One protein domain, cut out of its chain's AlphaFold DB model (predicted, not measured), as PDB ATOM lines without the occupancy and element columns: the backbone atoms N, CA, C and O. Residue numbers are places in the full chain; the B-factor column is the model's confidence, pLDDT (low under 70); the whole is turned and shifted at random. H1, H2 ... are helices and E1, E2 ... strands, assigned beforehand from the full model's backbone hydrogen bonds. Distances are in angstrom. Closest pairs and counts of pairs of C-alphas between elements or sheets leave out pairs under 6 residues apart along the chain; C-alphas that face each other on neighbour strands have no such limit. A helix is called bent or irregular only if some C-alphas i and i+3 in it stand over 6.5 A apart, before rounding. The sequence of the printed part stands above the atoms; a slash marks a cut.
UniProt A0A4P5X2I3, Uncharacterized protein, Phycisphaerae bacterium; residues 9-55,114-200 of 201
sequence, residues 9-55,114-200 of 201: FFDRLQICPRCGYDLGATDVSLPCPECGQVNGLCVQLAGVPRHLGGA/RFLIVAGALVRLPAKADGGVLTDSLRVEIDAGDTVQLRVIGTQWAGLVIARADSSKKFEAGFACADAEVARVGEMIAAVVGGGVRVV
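This is residues 9 to 55 and 114 to 200 of the 201 residues of an uncharacterized protein of Phycisphaerae bacterium (UniProt A0A4P5X2I3). One strongly twisted sheet of eight strands is curled like part of a barrel and folded back into two leaves, E4 E3 E2 facing E7 E6 E5 E8 with E1 as the hinge, and it curls round the helix H1. Residues 9 to 41, with no named element, make a large looped stretch at the end of the longest axis, on the side of E2 and E3. The 134 printed residues hold E1 E2 E3 E4 E5 E6 E7 H1 E8 along the chain; the sheet is mixed, in the order E4 E3 E2 E1 E7 E6 E5 E8. The class is mixed, helices and strands, with under half of the residues in named elements. The whole is compact, with a radius of gyration of the C-alphas of 14.5 A and spans of 40 by 30 by 29 A.

Residues 9 to 10 pair, antiparallel, with residues 42 to 43 of E1, residues 42 to 51, which bends by 80 degrees at residue 48. E1 pairs with E2, residues 114 to 118, over residues 43 to 46 (N 45 to O 115, 2.8 A), and with E7, residues 169 to 176, over residues 47 to 51 (N 48 to O 174, 2.7 A). E2, E3, residues 121 to 126, and E4, residues 139 to 141, form a meander, each strand the antiparallel neighbour of the one before; N 116 and O 123 are 2.8 A apart, N 140 and O 122 also 2.8 A. E5, residues 147 to 154, E6, residues 157 to 163, and E7 form another, with N 151 to O 159 at 2.8 A and N 160 to O 173 at 2.8 A. E8, residues 197 to 200, is parallel to E5, with N 200 to O 150 at 2.8 A. H1, residues 179 to 193, is on the sheet; its closest C-alphas to E8 are those of Ala 190 and Val 197, 5.4 A. E7, H1 and E8 form a split strand-helix-strand unit, two strands running the same way with E6 and E5 between them, its crossover right-handed. In H1, 9 of 11 O i to N i+4 pairs are within hydrogen-bond range.

E1 begins at C-alpha 42 (-34.497, 4.605, 32.751) and is 22.3 A long; E5 is 21.7 A, E7 20.4 A and E6 19.4 A. H1 is 21.5 A and irregular, with C-alphas 180 and 183 7.0 A apart. E8 ends at C-alpha 200 (-14.674, 4.987, 23.795).

The C-alphas of Pro 33 and Thr 155, the two farthest apart, are 41.6 A apart. Residues 56 to 113 are not printed, and C-alphas 55 and 114 are 20.9 A apart across the cut. The link from E3 to E4 is long, with 12 residues. Residues 51 to 55 and 129 to 136 have pLDDT under 70; the mean of the printed part is 84.9.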
ATOM      1  N   PHE A   9     -30.531   1.979  38.292       85.88
ATOM      2  CA  PHE A   9     -31.400   1.533  37.216       85.88
ATOM      3  C   PHE A   9     -32.801   1.387  37.770       85.88
ATOM      4  O   PHE A   9     -32.985   0.783  38.828       85.88
ATOM      5  N   PHE A  10     -33.771   1.958  37.066       83.88
ATOM      6  CA  PHE A  10     -35.161   1.862  37.465       83.88
ATOM      7  C   PHE A  10     -35.983   1.368  36.290       83.88
ATOM      8  O   PHE A  10     -35.954   1.945  35.200       83.88
ATOM      9  N   ASP A  11     -36.770   0.332  36.560       81.19
ATOM     10  CA  ASP A  11     -37.743  -0.185  35.605       81.19
ATOM     11  C   ASP A  11     -38.924   0.776  35.439       81.19
ATOM     12  O   ASP A  11     -39.600   0.763  34.414       81.19
ATOM     13  N   ARG A  12     -39.167   1.630  36.445       81.25
ATOM     14  CA  ARG A  12     -40.295   2.558  36.468       81.25
ATOM     15  C   ARG A  12     -39.960   3.865  37.172       81.25
ATOM     16  O   ARG A  12     -39.460   3.881  38.296       81.25
ATOM     17  N   LEU A  13     -40.336   4.966  36.530       83.69
ATOM     18  CA  LEU A  13     -40.360   6.294  37.135       83.69
ATOM     19  C   LEU A  13     -41.671   6.500  37.888       83.69
ATOM     20  O   LEU A  13     -42.735   6.205  37.359       83.69
ATOM     21  N   GLN A  14     -41.594   7.045  39.102       88.00
ATOM     22  CA  GLN A  14     -42.784   7.440  39.867       88.00
ATOM     23  C   GLN A  14     -43.351   8.779  39.389       88.00
ATOM     24  O   GLN A  14     -44.522   9.053  39.577       88.00
ATOM     25  N   ILE A  15     -42.535   9.630  38.763       86.75
ATOM     26  CA  ILE A  15     -42.937  10.970  38.328       86.75
ATOM     27  C   ILE A  15     -42.449  11.186  36.904       86.75
ATOM     28  O   ILE A  15     -41.289  10.910  36.587       86.75
ATOM     29  N   CYS A  16     -43.322  11.700  36.041       85.31
ATOM     30  CA  CYS A  16     -42.982  12.002  34.664       85.31
ATOM     31  C   CYS A  16     -41.947  13.134  34.619       85.31
ATOM     32  O   CYS A  16     -42.234  14.247  35.072       85.31
ATOM     33  N   PRO A  17     -40.778  12.918  33.997       78.31
ATOM     34  CA  PRO A  17     -39.730  13.927  33.961       78.31
ATOM     35  C   PRO A  17     -40.061  15.109  33.036       78.31
ATOM     36  O   PRO A  17     -39.317  16.085  33.009       78.31
ATOM     37  N   ARG A  18     -41.149  15.024  32.251       81.44
ATOM     38  CA  ARG A  18     -41.588  16.083  31.329       81.44
ATOM     39  C   ARG A  18     -42.603  17.036  31.957       81.44
ATOM     40  O   ARG A  18     -42.441  18.241  31.815       81.44
ATOM     41  N   CYS A  19     -43.653  16.515  32.588       83.88
ATOM     42  CA  CYS A  19     -44.761  17.324  33.114       83.88
ATOM     43  C   CYS A  19     -44.935  17.233  34.637       83.88
ATOM     44  O   CYS A  19     -45.764  17.946  35.187       83.88
ATOM     45  N   GLY A  20     -44.183  16.368  35.327       84.69
ATOM     46  CA  GLY A  20     -44.326  16.164  36.769       84.69
ATOM     47  C   GLY A  20     -45.540  15.325  37.184       84.69
ATOM     48  O   GLY A  20     -45.812  15.232  38.373       84.69
ATOM     49  N   TYR A  21     -46.259  14.716  36.234       86.12
ATOM     50  CA  TYR A  21     -47.393  13.833  36.526       86.12
ATOM     51  C   TYR A  21     -46.956  12.582  37.299       86.12
ATOM     52  O   TYR A  21     -45.919  11.998  36.976       86.12
ATOM     53  N   ASP A  22     -47.752  12.152  38.277       88.69
ATOM     54  CA  ASP A  22     -47.510  10.931  39.051       88.69
ATOM     55  C   ASP A  22     -47.789   9.681  38.199       88.69
ATOM     56  O   ASP A  22     -48.912   9.409  37.784       88.69
ATOM     57  N   LEU A  23     -46.740   8.918  37.916       87.38
ATOM     58  CA  LEU A  23     -46.773   7.688  37.133       87.38
ATOM     59  C   LEU A  23     -46.917   6.435  38.001       87.38
ATOM     60  O   LEU A  23     -46.958   5.333  37.452       87.38
ATOM     61  N   GLY A  24     -47.010   6.571  39.328       86.50
ATOM     62  CA  GLY A  24     -47.150   5.460  40.270       86.50
ATOM     63  C   GLY A  24     -48.412   4.619  40.047       86.50
ATOM     64  O   GLY A  24     -48.409   3.413  40.312       86.50
ATOM     65  N   ALA A  25     -49.457   5.204  39.453       83.44
ATOM     66  CA  ALA A  25     -50.694   4.510  39.087       83.44
ATOM     67  C   ALA A  25     -50.759   4.050  37.615       83.44
ATOM     68  O   ALA A  25     -51.586   3.207  37.278       83.44
ATOM     69  N   THR A  26     -49.895   4.567  36.737       82.31
ATOM     70  CA  THR A  26     -49.948   4.306  35.286       82.31
ATOM     71  C   THR A  26     -49.143   3.067  34.905       82.31
ATOM     72  O   THR A  26     -47.990   2.954  35.314       82.31
ATOM     73  N   ASP A  27     -49.701   2.163  34.096       81.69
ATOM     74  CA  ASP A  27     -48.968   0.999  33.574       81.69
ATOM     75  C   ASP A  27     -47.632   1.428  32.931       81.69
ATOM     76  O   ASP A  27     -47.576   2.418  32.199       81.69
ATOM     77  N   VAL A  28     -46.556   0.690  33.218       75.50
ATOM     78  CA  VAL A  28     -45.179   0.973  32.763       75.50
ATOM     79  C   VAL A  28     -45.079   0.982  31.238       75.50
ATOM     80  O   VAL A  28     -44.242   1.670  30.660       75.50
ATOM     81  N   SER A  29     -45.946   0.224  30.573       76.56
ATOM     82  CA  SER A  29     -45.988   0.142  29.114       76.56
ATOM     83  C   SER A  29     -46.665   1.348  28.453       76.56
ATOM     84  O   SER A  29     -46.487   1.568  27.252       76.56
ATOM     85  N   LEU A  30     -47.428   2.143  29.211       84.00
ATOM     86  CA  LEU A  30     -48.218   3.238  28.669       84.00
ATOM     87  C   LEU A  30     -47.458   4.574  28.719       84.00
ATOM     88  O   LEU A  30     -46.752   4.883  29.686       84.00
ATOM     89  N   PRO A  31     -47.606   5.420  27.683       85.62
ATOM     90  CA  PRO A  31     -47.070   6.772  27.713       85.62
ATOM     91  C   PRO A  31     -47.755   7.609  28.803       85.62
ATOM     92  O   PRO A  31     -48.875   7.330  29.229       85.62
ATOM     93  N   CYS A  32     -47.085   8.674  29.245       87.50
ATOM     94  CA  CYS A  32     -47.639   9.624  30.204       87.50
ATOM     95  C   CYS A  32     -48.981  10.173  29.683       87.50
ATOM     96  O   CYS A  32     -48.995  10.723  28.579       87.50
ATOM     97  N   PRO A  33     -50.075  10.105  30.463       88.88
ATOM     98  CA  PRO A  33     -51.393  10.542  30.002       88.88
ATOM     99  C   PRO A  33     -51.466  12.052  29.733       88.88
ATOM    100  O   PRO A  33     -52.202  12.479  28.853       88.88
ATOM    101  N   GLU A  34     -50.664  12.856  30.436       91.06
ATOM    102  CA  GLU A  34     -50.649  14.320  30.286       91.06
ATOM    103  C   GLU A  34     -49.846  14.795  29.069       91.06
ATOM    104  O   GLU A  34     -50.192  15.777  28.421       91.06
ATOM    105  N   CYS A  35     -48.721  14.140  28.767       86.00
ATOM    106  CA  CYS A  35     -47.745  14.681  27.813       86.00
ATOM    107  C   CYS A  35     -47.260  13.691  26.748       86.00
ATOM    108  O   CYS A  35     -46.365  14.029  25.967       86.00
ATOM    109  N   GLY A  36     -47.787  12.463  26.743       85.31
ATOM    110  CA  GLY A  36     -47.462  11.412  25.777       85.31
ATOM    111  C   GLY A  36     -46.038  10.855  25.869       85.31
ATOM    112  O   GLY A  36     -45.640  10.057  25.027       85.31
ATOM    113  N   GLN A  37     -45.239  11.269  26.860       83.62
ATOM    114  CA  GLN A  37     -43.863  10.794  27.016       83.62
ATOM    115  C   GLN A  37     -43.851   9.300  27.350       83.62
ATOM    116  O   GLN A  37     -44.476   8.890  28.325       83.62
ATOM    117  N   VAL A  38     -43.103   8.500  26.593       79.75
ATOM    118  CA  VAL A  38     -42.894   7.081  26.908       79.75
ATOM    119  C   VAL A  38     -42.063   6.974  28.189       79.75
ATOM    120  O   VAL A  38     -40.947   7.494  28.250       79.75
ATOM    121  N   ASN A  39     -42.616   6.323  29.212       73.19
ATOM    122  CA  ASN A  39     -41.967   6.135  30.510       73.19
ATOM    123  C   ASN A  39     -41.538   4.671  30.653       73.19
ATOM    124  O   ASN A  39     -42.153   3.909  31.388       73.19
ATOM    125  N   GLY A  40     -40.516   4.280  29.897       78.81
ATOM    126  CA  GLY A  40     -39.933   2.942  29.979       78.81
ATOM    127  C   GLY A  40     -38.764   2.864  30.961       78.81
ATOM    128  O   GLY A  40     -38.624   3.691  31.866       78.81
ATOM    129  N   LEU A  41     -37.890   1.886  30.710       85.88
ATOM    130  CA  LEU A  41     -36.591   1.737  31.364       85.88
ATOM    131  C   LEU A  41     -35.860   3.083  31.430       85.88
ATOM    132  O   LEU A  41     -35.814   3.831  30.447       85.88
ATOM    133  N   CYS A  42     -35.267   3.384  32.580       89.50
ATOM    134  CA  CYS A  42     -34.497   4.605  32.751       89.50
ATOM    135  C   CYS A  42     -33.212   4.368  33.545       89.50
ATOM    136  O   CYS A  42     -33.128   3.505  34.425       89.50
ATOM    137  N   VAL A  43     -32.193   5.158  33.214       92.19
ATOM    138  CA  VAL A  43     -30.886   5.114  33.874       92.19
ATOM    139  C   VAL A  43     -30.659   6.435  34.583       92.19
ATOM    140  O   VAL A  43     -30.666   7.492  33.951       92.19
ATOM    141  N   GLN A  44     -30.428   6.384  35.891       92.44
ATOM    142  CA  GLN A  44     -30.048   7.546  36.676       92.44
ATOM    143  C   GLN A  44     -28.546   7.528  36.952       92.44
ATOM    144  O   GLN A  44     -28.012   6.609  37.569       92.44
ATOM    145  N   LEU A  45     -27.869   8.595  36.550       92.94
ATOM    146  CA  LEU A  45     -26.451   8.824  36.791       92.94
ATOM    147  C   LEU A  45     -26.292  10.020  37.729       92.94
ATOM    148  O   LEU A  45     -27.043  10.987  37.632       92.94
ATOM    149  N   ALA A  46     -25.308   9.996  38.624       91.38
ATOM    150  CA  ALA A  46     -24.943  11.159  39.428       91.38
ATOM    151  C   ALA A  46     -23.603  11.718  38.946       91.38
ATOM    152  O   ALA A  46     -22.612  10.990  38.853       91.38
ATOM    153  N   GLY A  47     -23.544  13.012  38.637       90.31
ATOM    154  CA  GLY A  47     -22.340  13.587  38.056       90.31
ATOM    155  C   GLY A  47     -22.328  15.105  37.950       90.31
ATOM    156  O   GLY A  47     -23.121  15.792  38.573       90.31
ATOM    157  N   VAL A  48     -21.381  15.643  37.193       89.94
ATOM    158  CA  VAL A  48     -21.140  17.075  37.026       89.94
ATOM    159  C   VAL A  48     -21.208  17.410  35.534       89.94
ATOM    160  O   VAL A  48     -20.433  16.847  34.752       89.94
ATOM    161  N   PRO A  49     -22.103  18.315  35.104       88.44
ATOM    162  CA  PRO A  49     -22.152  18.740  33.710       88.44
ATOM    163  C   PRO A  49     -20.892  19.551  33.366       88.44
ATOM    164  O   PRO A  49     -20.518  20.471  34.093       88.44
ATOM    165  N   ARG A  50     -20.229  19.230  32.249       81.50
ATOM    166  CA  ARG A  50     -19.026  19.937  31.770       81.50
ATOM    167  C   ARG A  50     -19.347  21.017  30.746       81.50
ATOM    168  O   ARG A  50     -18.707  22.066  30.757       81.50
ATOM    169  N   HIS A  51     -20.351  20.801  29.896       63.41
ATOM    170  CA  HIS A  51     -20.723  21.767  28.865       63.41
ATOM    171  C   HIS A  51     -22.225  21.984  28.786       63.41
ATOM    172  O   HIS A  51     -22.979  21.157  28.287       63.41
ATOM    173  N   LEU A  52     -22.629  23.173  29.219       57.44
ATOM    174  CA  LEU A  52     -23.874  23.817  28.832       57.44
ATOM    175  C   LEU A  52     -23.463  25.187  28.324       57.44
ATOM    176  O   LEU A  52     -22.679  25.854  29.001       57.44
ATOM    177  N   GLY A  53     -23.926  25.579  27.140       50.81
ATOM    178  CA  GLY A  53     -23.404  26.663  26.291       50.81
ATOM    179  C   GLY A  53     -23.277  28.081  26.877       50.81
ATOM    180  O   GLY A  53     -23.076  29.029  26.133       50.81
ATOM    181  N   GLY A  54     -23.326  28.278  28.193       52.84
ATOM    182  CA  GLY A  54     -23.113  29.560  28.864       52.84
ATOM    183  C   GLY A  54     -21.647  29.950  29.111       52.84
ATOM    184  O   GLY A  54     -21.418  30.937  29.804       52.84
ATOM    185  N   ALA A  55     -20.644  29.213  28.618       57.59
ATOM    186  CA  ALA A  55     -19.236  29.558  28.865       57.59
ATOM    187  C   ALA A  55     -18.851  30.919  28.256       57.59
ATOM    188  O   ALA A  55     -18.094  31.675  28.866       57.59
ATOM    189  N   ARG A 114     -28.164  15.000  39.087       89.12
ATOM    190  CA  ARG A 114     -28.688  13.707  38.656       89.12
ATOM    191  C   ARG A 114     -29.044  13.820  37.176       89.12
ATOM    192  O   ARG A 114     -29.746  14.743  36.774       89.12
ATOM    193  N   PHE A 115     -28.557  12.898  36.364       92.00
ATOM    194  CA  PHE A 115     -28.915  12.762  34.961       92.00
ATOM    195  C   PHE A 115     -29.832  11.564  34.838       92.00
ATOM    196  O   PHE A 115     -29.446  10.463  35.210       92.00
ATOM    197  N   LEU A 116     -31.038  11.782  34.342       91.69
ATOM    198  CA  LEU A 116     -31.983  10.722  34.062       91.69
ATOM    199  C   LEU A 116     -32.053  10.534  32.551       91.69
ATOM    200  O   LEU A 116     -32.474  11.436  31.829       91.69
ATOM    201  N   ILE A 117     -31.618   9.377  32.077       92.50
ATOM    202  CA  ILE A 117     -31.715   8.988  30.676       92.50
ATOM    203  C   ILE A 117     -33.000   8.184  30.520       92.50
ATOM    204  O   ILE A 117     -33.188   7.171  31.193       92.50
ATOM    205  N   VAL A 118     -33.872   8.665  29.643       90.31
ATOM    206  CA  VAL A 118     -35.122   8.024  29.229       90.31
ATOM    207  C   VAL A 118     -35.125   7.868  27.710       90.31
ATOM    208  O   VAL A 118     -34.309   8.478  27.014       90.31
ATOM    209  N   ALA A 119     -36.061   7.081  27.183       86.69
ATOM    210  CA  ALA A 119     -36.233   6.932  25.741       86.69
ATOM    211  C   ALA A 119     -36.364   8.310  25.056       86.69
ATOM    212  O   ALA A 119     -37.282   9.088  25.342       86.69
ATOM    213  N   GLY A 120     -35.399   8.626  24.187       85.88
ATOM    214  CA  GLY A 120     -35.347   9.863  23.402       85.88
ATOM    215  C   GLY A 120     -34.963  11.143  24.158       85.88
ATOM    216  O   GLY A 120     -35.050  12.225  23.578       85.88
ATOM    217  N   ALA A 121     -34.559  11.089  25.435       90.06
ATOM    218  CA  ALA A 121     -34.115  12.292  26.144       90.06
ATOM    219  C   ALA A 121     -33.186  12.022  27.338       90.06
ATOM    220  O   ALA A 121     -33.347  11.064  28.089       90.06
ATOM    221  N   LEU A 122     -32.268  12.956  27.576       91.94
ATOM    222  CA  LEU A 122     -31.545  13.118  28.832       91.94
ATOM    223  C   LEU A 122     -32.143  14.293  29.610       91.94
ATOM    224  O   LEU A 122     -32.222  15.417  29.116       91.94
ATOM    225  N   VAL A 123     -32.549  14.041  30.847       89.88
ATOM    226  CA  VAL A 123     -33.150  15.031  31.740       89.88
ATOM    227  C   VAL A 123     -32.194  15.313  32.888       89.88
ATOM    228  O   VAL A 123     -31.732  14.408  33.580       89.88
ATOM    229  N   ARG A 124     -31.879  16.590  33.097       88.38
ATOM    230  CA  ARG A 124     -31.069  17.049  34.227       88.38
ATOM    231  C   ARG A 124     -31.961  17.361  35.411       88.38
ATOM    232  O   ARG A 124     -32.899  18.144  35.297       88.38
ATOM    233  N   LEU A 125     -31.619  16.790  36.553       84.44
ATOM    234  CA  LEU A 125     -32.336  16.926  37.807       84.44
ATOM    235  C   LEU A 125     -31.371  17.485  38.867       84.44
ATOM    236  O   LEU A 125     -30.222  17.033  38.962       84.44
ATOM    237  N   PRO A 126     -31.789  18.458  39.695       79.88
ATOM    238  CA  PRO A 126     -30.960  18.897  40.809       79.88
ATOM    239  C   PRO A 126     -30.752  17.733  41.794       79.88
ATOM    240  O   PRO A 126     -31.672  16.963  42.051       79.88
ATOM    241  N   ALA A 127     -29.564  17.588  42.396       78.00
ATOM    242  CA  ALA A 127     -29.314  16.468  43.322       78.00
ATOM    243  C   ALA A 127     -30.233  16.440  44.552       78.00
ATOM    244  O   ALA A 127     -30.387  15.384  45.159       78.00
ATOM    245  N   LYS A 128     -30.829  17.584  44.907       73.00
ATOM    246  CA  LYS A 128     -31.802  17.727  45.999       73.00
ATOM    247  C   LYS A 128     -33.264  17.703  45.528       73.00
ATOM    248  O   LYS A 128     -34.132  18.120  46.283       73.00
ATOM    249  N   ALA A 129     -33.549  17.316  44.279       67.75
ATOM    250  CA  ALA A 129     -34.936  17.118  43.864       67.75
ATOM    251  C   ALA A 129     -35.478  15.874  44.584       67.75
ATOM    252  O   ALA A 129     -35.213  14.743  44.172       67.75
ATOM    253  N   ASP A 130     -36.191  16.103  45.682       58.62
ATOM    254  CA  ASP A 130     -36.924  15.081  46.420       58.62
ATOM    255  C   ASP A 130     -38.360  15.073  45.895       58.62
ATOM    256  O   ASP A 130     -39.211  15.793  46.407       58.62
ATOM    257  N   GLY A 131     -38.603  14.346  44.798       55.88
ATOM    258  CA  GLY A 131     -39.947  14.017  44.291       55.88
ATOM    259  C   GLY A 131     -40.902  15.186  43.983       55.88
ATOM    260  O   GLY A 131     -42.071  14.951  43.714       55.88
ATOM    261  N   GLY A 132     -40.445  16.436  44.044       56.31
ATOM    262  CA  GLY A 132     -41.247  17.634  43.805       56.31
ATOM    263  C   GLY A 132     -41.080  18.195  42.394       56.31
ATOM    264  O   GLY A 132     -40.124  17.865  41.690       56.31
ATOM    265  N   VAL A 133     -42.020  19.066  42.012       56.25
ATOM    266  CA  VAL A 133     -42.147  19.715  40.694       56.25
ATOM    267  C   VAL A 133     -40.784  20.082  40.095       56.25
ATOM    268  O   VAL A 133     -40.025  20.877  40.651       56.25
ATOM    269  N   LEU A 134     -40.498  19.509  38.925       63.91
ATOM    270  CA  LEU A 134     -39.266  19.693  38.158       63.91
ATOM    271  C   LEU A 134     -39.276  21.035  37.413       63.91
ATOM    272  O   LEU A 134     -39.254  21.085  36.190       63.91
ATOM    273  N   THR A 135     -39.332  22.147  38.143       56.47
ATOM    274  CA  THR A 135     -39.422  23.492  37.546       56.47
ATOM    275  C   THR A 135     -38.144  23.951  36.843       56.47
ATOM    276  O   THR A 135     -38.187  24.916  36.090       56.47
ATOM    277  N   ASP A 136     -37.018  23.266  37.056       64.19
ATOM    278  CA  ASP A 136     -35.705  23.699  36.561       64.19
ATOM    279  C   ASP A 136     -34.903  22.545  35.933       64.19
ATOM    280  O   ASP A 136     -33.670  22.473  36.027       64.19
ATOM    281  N   SER A 137     -35.622  21.582  35.344       73.81
ATOM    282  CA  SER A 137     -35.013  20.473  34.616       73.81
ATOM    283  C   SER A 137     -34.670  20.893  33.194       73.81
ATOM    284  O   SER A 137     -35.553  21.215  32.397       73.81
ATOM    285  N   LEU A 138     -33.387  20.840  32.843       82.88
ATOM    286  CA  LEU A 138     -32.993  20.957  31.446       82.88
ATOM    287  C   LEU A 138     -33.165  19.602  30.768       82.88
ATOM    288  O   LEU A 138     -32.564  18.611  31.189       82.88
ATOM    289  N   ARG A 139     -33.932  19.589  29.683       86.25
ATOM    290  CA  ARG A 139     -34.098  18.428  28.818       86.25
ATOM    291  C   ARG A 139     -33.222  18.568  27.580       86.25
ATOM    292  O   ARG A 139     -33.257  19.586  26.897       86.25
ATOM    293  N   VAL A 140     -32.451  17.529  27.300       89.88
ATOM    294  CA  VAL A 140     -31.682  17.361  26.073       89.88
ATOM    295  C   VAL A 140     -32.324  16.213  25.313       89.88
ATOM    296  O   VAL A 140     -32.268  15.073  25.761       89.88
ATOM    297  N   GLU A 141     -32.984  16.505  24.198       90.81
ATOM    298  CA  GLU A 141     -33.545  15.462  23.332       90.81
ATOM    299  C   GLU A 141     -32.413  14.604  22.754       90.81
ATOM    300  O   GLU A 141     -31.296  15.094  22.594       90.81
ATOM    301  N   ILE A 142     -32.669  13.328  22.491       91.31
ATOM    302  CA  ILE A 142     -31.717  12.403  21.867       91.31
ATOM    303  C   ILE A 142     -32.394  11.885  20.606       91.31
ATOM    304  O   ILE A 142     -33.352  11.120  20.685       91.31
ATOM    305  N   ASP A 143     -31.915  12.352  19.461       91.56
ATOM    306  CA  ASP A 143     -32.487  12.028  18.159       91.56
ATOM    307  C   ASP A 143     -31.888  10.719  17.616       91.56
ATOM    308  O   ASP A 143     -30.798  10.312  18.015       91.56
ATOM    309  N   ALA A 144     -32.554  10.055  16.664       86.75
ATOM    310  CA  ALA A 144     -32.103   8.764  16.117       86.75
ATOM    311  C   ALA A 144     -30.723   8.806  15.415       86.75
ATOM    312  O   ALA A 144     -30.124   7.761  15.170       86.75
ATOM    313  N   GLY A 145     -30.215  10.000  15.087       87.25
ATOM    314  CA  GLY A 145     -28.869  10.216  14.543       87.25
ATOM    315  C   GLY A 145     -27.835  10.683  15.574       87.25
ATOM    316  O   GLY A 145     -26.670  10.867  15.218       87.25
ATOM    317  N   ASP A 146     -28.240  10.901  16.826       92.25
ATOM    318  CA  ASP A 146     -27.327  11.291  17.894       92.25
ATOM    319  C   ASP A 146     -26.514  10.070  18.352       92.25
ATOM    320  O   ASP A 146     -27.009   8.949  18.463       92.25
ATOM    321  N   THR A 147     -25.237  10.293  18.643       93.00
ATOM    322  CA  THR A 147     -24.340   9.280  19.198       93.00
ATOM    323  C   THR A 147     -24.123   9.542  20.678       93.00
ATOM    324  O   THR A 147     -23.803  10.660  21.094       93.00
ATOM    325  N   VAL A 148     -24.279   8.494  21.482       94.31
ATOM    326  CA  VAL A 148     -23.965   8.532  22.909       94.31
ATOM    327  C   VAL A 148     -22.615   7.862  23.109       94.31
ATOM    328  O   VAL A 148     -22.449   6.680  22.805       94.31
ATOM    329  N   GLN A 149     -21.645   8.631  23.589       95.00
ATOM    330  CA  GLN A 149     -20.293   8.168  23.858       95.00
ATOM    331  C   GLN A 149     -20.034   8.127  25.359       95.00
ATOM    332  O   GLN A 149     -20.259   9.112  26.068       95.00
ATOM    333  N   LEU A 150     -19.525   6.992  25.827       94.69
ATOM    334  CA  LEU A 150     -18.997   6.846  27.178       94.69
ATOM    335  C   LEU A 150     -17.476   6.848  27.119       94.69
ATOM    336  O   LEU A 150     -16.909   6.078  26.353       94.69
ATOM    337  N   ARG A 151     -16.827   7.703  27.910       94.56
ATOM    338  CA  ARG A 151     -15.367   7.816  27.983       94.56
ATOM    339  C   ARG A 151     -14.877   7.514  29.387       94.56
ATOM    340  O   ARG A 151     -15.328   8.163  30.322       94.56
ATOM    341  N   VAL A 152     -13.909   6.629  29.563       92.88
ATOM    342  CA  VAL A 152     -13.295   6.434  30.886       92.88
ATOM    343  C   VAL A 152     -12.367   7.618  31.183       92.88
ATOM    344  O   VAL A 152     -11.509   7.973  30.378       92.88
ATOM    345  N   ILE A 153     -12.581   8.309  32.308       91.88
ATOM    346  CA  ILE A 153     -11.771   9.477  32.720       91.88
ATOM    347  C   ILE A 153     -10.819   9.095  33.865       91.88
ATOM    348  O   ILE A 153      -9.773   9.716  34.035       91.88
ATOM    349  N   GLY A 154     -11.161   8.067  34.637       90.25
ATOM    350  CA  GLY A 154     -10.331   7.492  35.689       90.25
ATOM    351  C   GLY A 154     -11.017   6.282  36.318       90.25
ATOM    352  O   GLY A 154     -12.044   5.825  35.832       90.25
ATOM    353  N   THR A 155     -10.498   5.795  37.445       90.50
ATOM    354  CA  THR A 155     -10.990   4.558  38.088       90.50
ATOM    355  C   THR A 155     -12.410   4.653  38.656       90.50
ATOM    356  O   THR A 155     -13.069   3.630  38.825       90.50
ATOM    357  N   GLN A 156     -12.876   5.866  38.972       91.25
ATOM    358  CA  GLN A 156     -14.188   6.132  39.588       91.25
ATOM    359  C   GLN A 156     -15.048   7.120  38.786       91.25
ATOM    360  O   GLN A 156     -16.107   7.543  39.257       91.25
ATOM    361  N   TRP A 157     -14.585   7.529  37.604       91.81
ATOM    362  CA  TRP A 157     -15.236   8.561  36.805       91.81
ATOM    363  C   TRP A 157     -15.284   8.176  35.335       91.81
ATOM    364  O   TRP A 157     -14.255   7.905  34.712       91.81
ATOM    365  N   ALA A 158     -16.477   8.291  34.766       94.81
ATOM    366  CA  ALA A 158     -16.715   8.201  33.338       94.81
ATOM    367  C   ALA A 158     -17.280   9.528  32.813       94.81
ATOM    368  O   ALA A 158     -17.876  10.319  33.539       94.81
ATOM    369  N   GLY A 159     -17.052   9.803  31.539       94.31
ATOM    370  CA  GLY A 159     -17.627  10.896  30.779       94.31
ATOM    371  C   GLY A 159     -18.779  10.382  29.937       94.31
ATOM    372  O   GLY A 159     -18.658   9.346  29.297       94.31
ATOM    373  N   LEU A 160     -19.877  11.122  29.918       95.12
ATOM    374  CA  LEU A 160     -20.998  10.948  29.011       95.12
ATOM    375  C   LEU A 160     -20.986  12.113  28.025       95.12
ATOM    376  O   LEU A 160     -21.071  13.272  28.439       95.12
ATOM    377  N   VAL A 161     -20.901  11.810  26.734       94.38
ATOM    378  CA  VAL A 161     -21.005  12.789  25.650       94.38
ATOM    379  C   VAL A 161     -22.171  12.393  24.760       94.38
ATOM    380  O   VAL A 161     -22.231  11.266  24.283       94.38
ATOM    381  N   ILE A 162     -23.085  13.325  24.514       93.38
ATOM    382  CA  ILE A 162     -24.120  13.179  23.488       93.38
ATOM    383  C   ILE A 162     -23.728  14.119  22.355       93.38
ATOM    384  O   ILE A 162     -23.681  15.339  22.547       93.38
ATOM    385  N   ALA A 163     -23.400  13.553  21.200       92.31
ATOM    386  CA  ALA A 163     -23.007  14.290  20.010       92.31
ATOM    387  C   ALA A 163     -24.032  14.080  18.897       92.31
ATOM    388  O   ALA A 163     -24.531  12.972  18.714       92.31
ATOM    389  N   ARG A 164     -24.324  15.137  18.146       92.56
ATOM    390  CA  ARG A 164     -25.163  15.061  16.949       92.56
ATOM    391  C   ARG A 164     -24.436  14.331  15.818       92.56
ATOM    392  O   ARG A 164     -23.222  14.133  15.872       92.56
ATOM    393  N   ALA A 165     -25.172  13.986  14.764       89.00
ATOM    394  CA  ALA A 165     -24.619  13.362  13.558       89.00
ATOM    395  C   ALA A 165     -23.478  14.176  12.903       89.00
ATOM    396  O   ALA A 165     -22.577  13.604  12.297       89.00
ATOM    397  N   ASP A 166     -23.472  15.504  13.072       91.88
ATOM    398  CA  ASP A 166     -22.421  16.423  12.605       91.88
ATOM    399  C   ASP A 166     -21.190  16.492  13.535       91.88
ATOM    400  O   ASP A 166     -20.314  17.335  13.357       91.88
ATOM    401  N   SER A 167     -21.115  15.614  14.541       87.69
ATOM    402  CA  SER A 167     -20.098  15.601  15.604       87.69
ATOM    403  C   SER A 167     -20.125  16.807  16.554       87.69
ATOM    404  O   SER A 167     -19.251  16.928  17.419       87.69
ATOM    405  N   SER A 168     -21.124  17.692  16.464       89.31
ATOM    406  CA  SER A 168     -21.291  18.770  17.439       89.31
ATOM    407  C   SER A 168     -21.774  18.212  18.781       89.31
ATOM    408  O   SER A 168     -22.658  17.356  18.861       89.31
ATOM    409  N   LYS A 169     -21.174  18.682  19.880       89.81
ATOM    410  CA  LYS A 169     -21.534  18.233  21.232       89.81
ATOM    411  C   LYS A 169     -22.849  18.880  21.667       89.81
ATOM    412  O   LYS A 169     -22.905  20.093  21.862       89.81
ATOM    413  N   LYS A 170     -23.883  18.064  21.879       90.31
ATOM    414  CA  LYS A 170     -25.180  18.472  22.447       90.31
ATOM    415  C   LYS A 170     -25.105  18.535  23.973       90.31
ATOM    416  O   LYS A 170     -25.658  19.441  24.590       90.31
ATOM    417  N   PHE A 171     -24.390  17.582  24.573       91.56
ATOM    418  CA  PHE A 171     -24.239  17.473  26.019       91.56
ATOM    419  C   PHE A 171     -22.920  16.794  26.403       91.56
ATOM    420  O   PHE A 171     -22.477  15.865  25.733       91.56
ATOM    421  N   GLU A 172     -22.310  17.243  27.501       92.94
ATOM    422  CA  GLU A 172     -21.155  16.581  28.110       92.94
ATOM    423  C   GLU A 172     -21.247  16.656  29.635       92.94
ATOM    424  O   GLU A 172     -21.420  17.741  30.204       92.94
ATOM    425  N   ALA A 173     -21.074  15.518  30.303       93.38
ATOM    426  CA  ALA A 173     -20.997  15.416  31.755       93.38
ATOM    427  C   ALA A 173     -19.977  14.363  32.188       93.38
ATOM    428  O   ALA A 173     -19.741  13.395  31.479       93.38
ATOM    429  N   GLY A 174     -19.382  14.536  33.366       93.25
ATOM    430  CA  GLY A 174     -18.694  13.449  34.066       93.25
ATOM    431  C   GLY A 174     -19.631  12.840  35.100       93.25
ATOM    432  O   GLY A 174     -20.323  13.591  35.772       93.25
ATOM    433  N   PHE A 175     -19.667  11.526  35.266       94.06
ATOM    434  CA  PHE A 175     -20.475  10.850  36.277       94.06
ATOM    435  C   PHE A 175     -19.651   9.816  37.040       94.06
ATOM    436  O   PHE A 175     -18.640   9.315  36.541       94.06
ATOM    437  N   ALA A 176     -20.065   9.545  38.277       91.56
ATOM    438  CA  ALA A 176     -19.420   8.541  39.109       91.56
ATOM    439  C   ALA A 176     -19.770   7.145  38.587       91.56
ATOM    440  O   ALA A 176     -20.943   6.782  38.522       91.56
ATOM    441  N   CYS A 177     -18.752   6.387  38.200       93.31
ATOM    442  CA  CYS A 177     -18.880   5.020  37.713       93.31
ATOM    443  C   CYS A 177     -17.530   4.333  37.871       93.31
ATOM    444  O   CYS A 177     -16.508   4.903  37.480       93.31
ATOM    445  N   ALA A 178     -17.515   3.132  38.446       92.19
ATOM    446  CA  ALA A 178     -16.301   2.332  38.443       92.19
ATOM    447  C   ALA A 178     -15.996   1.875  37.012       92.19
ATOM    448  O   ALA A 178     -16.920   1.586  36.254       92.19
ATOM    449  N   ASP A 179     -14.715   1.778  36.659       90.69
ATOM    450  CA  ASP A 179     -14.269   1.348  35.323       90.69
ATOM    451  C   ASP A 179     -14.908   0.011  34.892       90.69
ATOM    452  O   ASP A 179     -15.503  -0.108  33.821       90.69
ATOM    453  N   ALA A 180     -14.939  -0.961  35.813       90.06
ATOM    454  CA  ALA A 180     -15.569  -2.267  35.607       90.06
ATOM    455  C   ALA A 180     -17.086  -2.207  35.322       90.06
ATOM    456  O   ALA A 180     -17.647  -3.150  34.770       90.06
ATOM    457  N   GLU A 181     -17.764  -1.117  35.691       92.56
ATOM    458  CA  GLU A 181     -19.207  -0.938  35.499       92.56
ATOM    459  C   GLU A 181     -19.545  -0.162  34.219       92.56
ATOM    460  O   GLU A 181     -20.694  -0.197  33.779       92.56
ATOM    461  N   VAL A 182     -18.575   0.512  33.585       93.31
ATOM    462  CA  VAL A 182     -18.828   1.401  32.434       93.31
ATOM    463  C   VAL A 182     -19.460   0.650  31.264       93.31
ATOM    464  O   VAL A 182     -20.401   1.159  30.654       93.31
ATOM    465  N   ALA A 183     -18.996  -0.571  30.978       92.56
ATOM    466  CA  ALA A 183     -19.565  -1.409  29.922       92.56
ATOM    467  C   ALA A 183     -21.045  -1.733  30.191       92.56
ATOM    468  O   ALA A 183     -21.892  -1.523  29.324       92.56
ATOM    469  N   ARG A 184     -21.370  -2.127  31.430       93.06
ATOM    470  CA  ARG A 184     -22.744  -2.416  31.861       93.06
ATOM    471  C   ARG A 184     -23.635  -1.177  31.774       93.06
ATOM    472  O   ARG A 184     -24.756  -1.261  31.280       93.06
ATOM    473  N   VAL A 185     -23.148  -0.015  32.218       93.06
ATOM    474  CA  VAL A 185     -23.885   1.250  32.068       93.06
ATOM    475  C   VAL A 185     -24.127   1.553  30.583       93.06
ATOM    476  O   VAL A 185     -25.225   1.966  30.223       93.06
ATOM    477  N   GLY A 186     -23.139   1.309  29.717       93.06
ATOM    478  CA  GLY A 186     -23.259   1.480  28.268       93.06
ATOM    479  C   GLY A 186     -24.347   0.619  27.638       93.06
ATOM    480  O   GLY A 186     -25.171   1.143  26.892       93.06
ATOM    481  N   GLU A 187     -24.402  -0.666  27.985       92.31
ATOM    482  CA  GLU A 187     -25.453  -1.588  27.530       92.31
ATOM    483  C   GLU A 187     -26.845  -1.135  27.984       92.31
ATOM    484  O   GLU A 187     -27.795  -1.139  27.202       92.31
ATOM    485  N   MET A 188     -26.967  -0.676  29.230       91.62
ATOM    486  CA  MET A 188     -28.249  -0.227  29.778       91.62
ATOM    487  C   MET A 188     -28.707   1.091  29.147       91.62
ATOM    488  O   MET A 188     -29.883   1.244  28.826       91.62
ATOM    489  N   ILE A 189     -27.787   2.021  28.879       92.12
ATOM    490  CA  ILE A 189     -28.099   3.231  28.110       92.12
ATOM    491  C   ILE A 189     -28.510   2.864  26.678       92.12
ATOM    492  O   ILE A 189     -29.461   3.448  26.161       92.12
ATOM    493  N   ALA A 190     -27.850   1.888  26.050       91.25
ATOM    494  CA  ALA A 190     -28.198   1.439  24.702       91.25
ATOM    495  C   ALA A 190     -29.611   0.854  24.651       91.25
ATOM    496  O   ALA A 190     -30.385   1.201  23.759       91.25
ATOM    497  N   ALA A 191     -29.972   0.045  25.650       89.94
ATOM    498  CA  ALA A 191     -31.310  -0.516  25.787       89.94
ATOM    499  C   ALA A 191     -32.391   0.567  25.959       89.94
ATOM    500  O   ALA A 191     -33.467   0.450  25.381       89.94
ATOM    501  N   VAL A 192     -32.105   1.636  26.712       89.38
ATOM    502  CA  VAL A 192     -33.056   2.740  26.944       89.38
ATOM    503  C   VAL A 192     -33.211   3.651  25.729       89.38
ATOM    504  O   VAL A 192     -34.321   4.061  25.396       89.38
ATOM    505  N   VAL A 193     -32.103   4.009  25.076       87.94
ATOM    506  CA  VAL A 193     -32.114   4.953  23.949       87.94
ATOM    507  C   VAL A 193     -32.577   4.273  22.655       87.94
ATOM    508  O   VAL A 193     -33.089   4.949  21.769       87.94
ATOM    509  N   GLY A 194     -32.426   2.948  22.542       81.31
ATOM    510  CA  GLY A 194     -32.775   2.196  21.333       81.31
ATOM    511  C   GLY A 194     -31.841   2.478  20.146       81.31
ATOM    512  O   GLY A 194     -32.209   2.221  19.004       81.31
ATOM    513  N   GLY A 195     -30.648   3.026  20.407       74.44
ATOM    514  CA  GLY A 195     -29.678   3.471  19.402       74.44
ATOM    515  C   GLY A 195     -28.245   3.020  19.696       74.44
ATOM    516  O   GLY A 195     -27.951   2.425  20.734       74.44
ATOM    517  N   GLY A 196     -27.330   3.307  18.766       73.38
ATOM    518  CA  GLY A 196     -25.924   2.910  18.863       73.38
ATOM    519  C   GLY A 196     -25.155   3.707  19.920       73.38
ATOM    520  O   GLY A 196     -24.709   4.824  19.662       73.38
ATOM    521  N   VAL A 197     -24.947   3.115  21.096       78.50
ATOM    522  CA  VAL A 197     -24.012   3.629  22.108       78.50
ATOM    523  C   VAL A 197     -22.606   3.154  21.759       78.50
ATOM    524  O   VAL A 197     -22.385   1.969  21.519       78.50
ATOM    525  N   ARG A 198     -21.639   4.075  21.732       81.00
ATOM    526  CA  ARG A 198     -20.223   3.742  21.524       81.00
ATOM    527  C   ARG A 198     -19.450   3.972  22.813       81.00
ATOM    528  O   ARG A 198     -19.345   5.099  23.288       81.00
ATOM    529  N   VAL A 199     -18.876   2.914  23.367       73.88
ATOM    530  CA  VAL A 199     -17.917   3.042  24.469       73.88
ATOM    531  C   VAL A 199     -16.551   3.360  23.861       73.88
ATOM    532  O   VAL A 199     -16.054   2.611  23.024       73.88
ATOM    533  N   VAL A 200     -15.986   4.507  24.234       81.62
ATOM    534  CA  VAL A 200     -14.674   4.987  23.795       81.62
ATOM    535  C   VAL A 200     -13.722   4.853  24.978       81.62
ATOM    536  O   VAL A 200     -13.862   5.561  25.975       81.62
TER     537      VAL A 200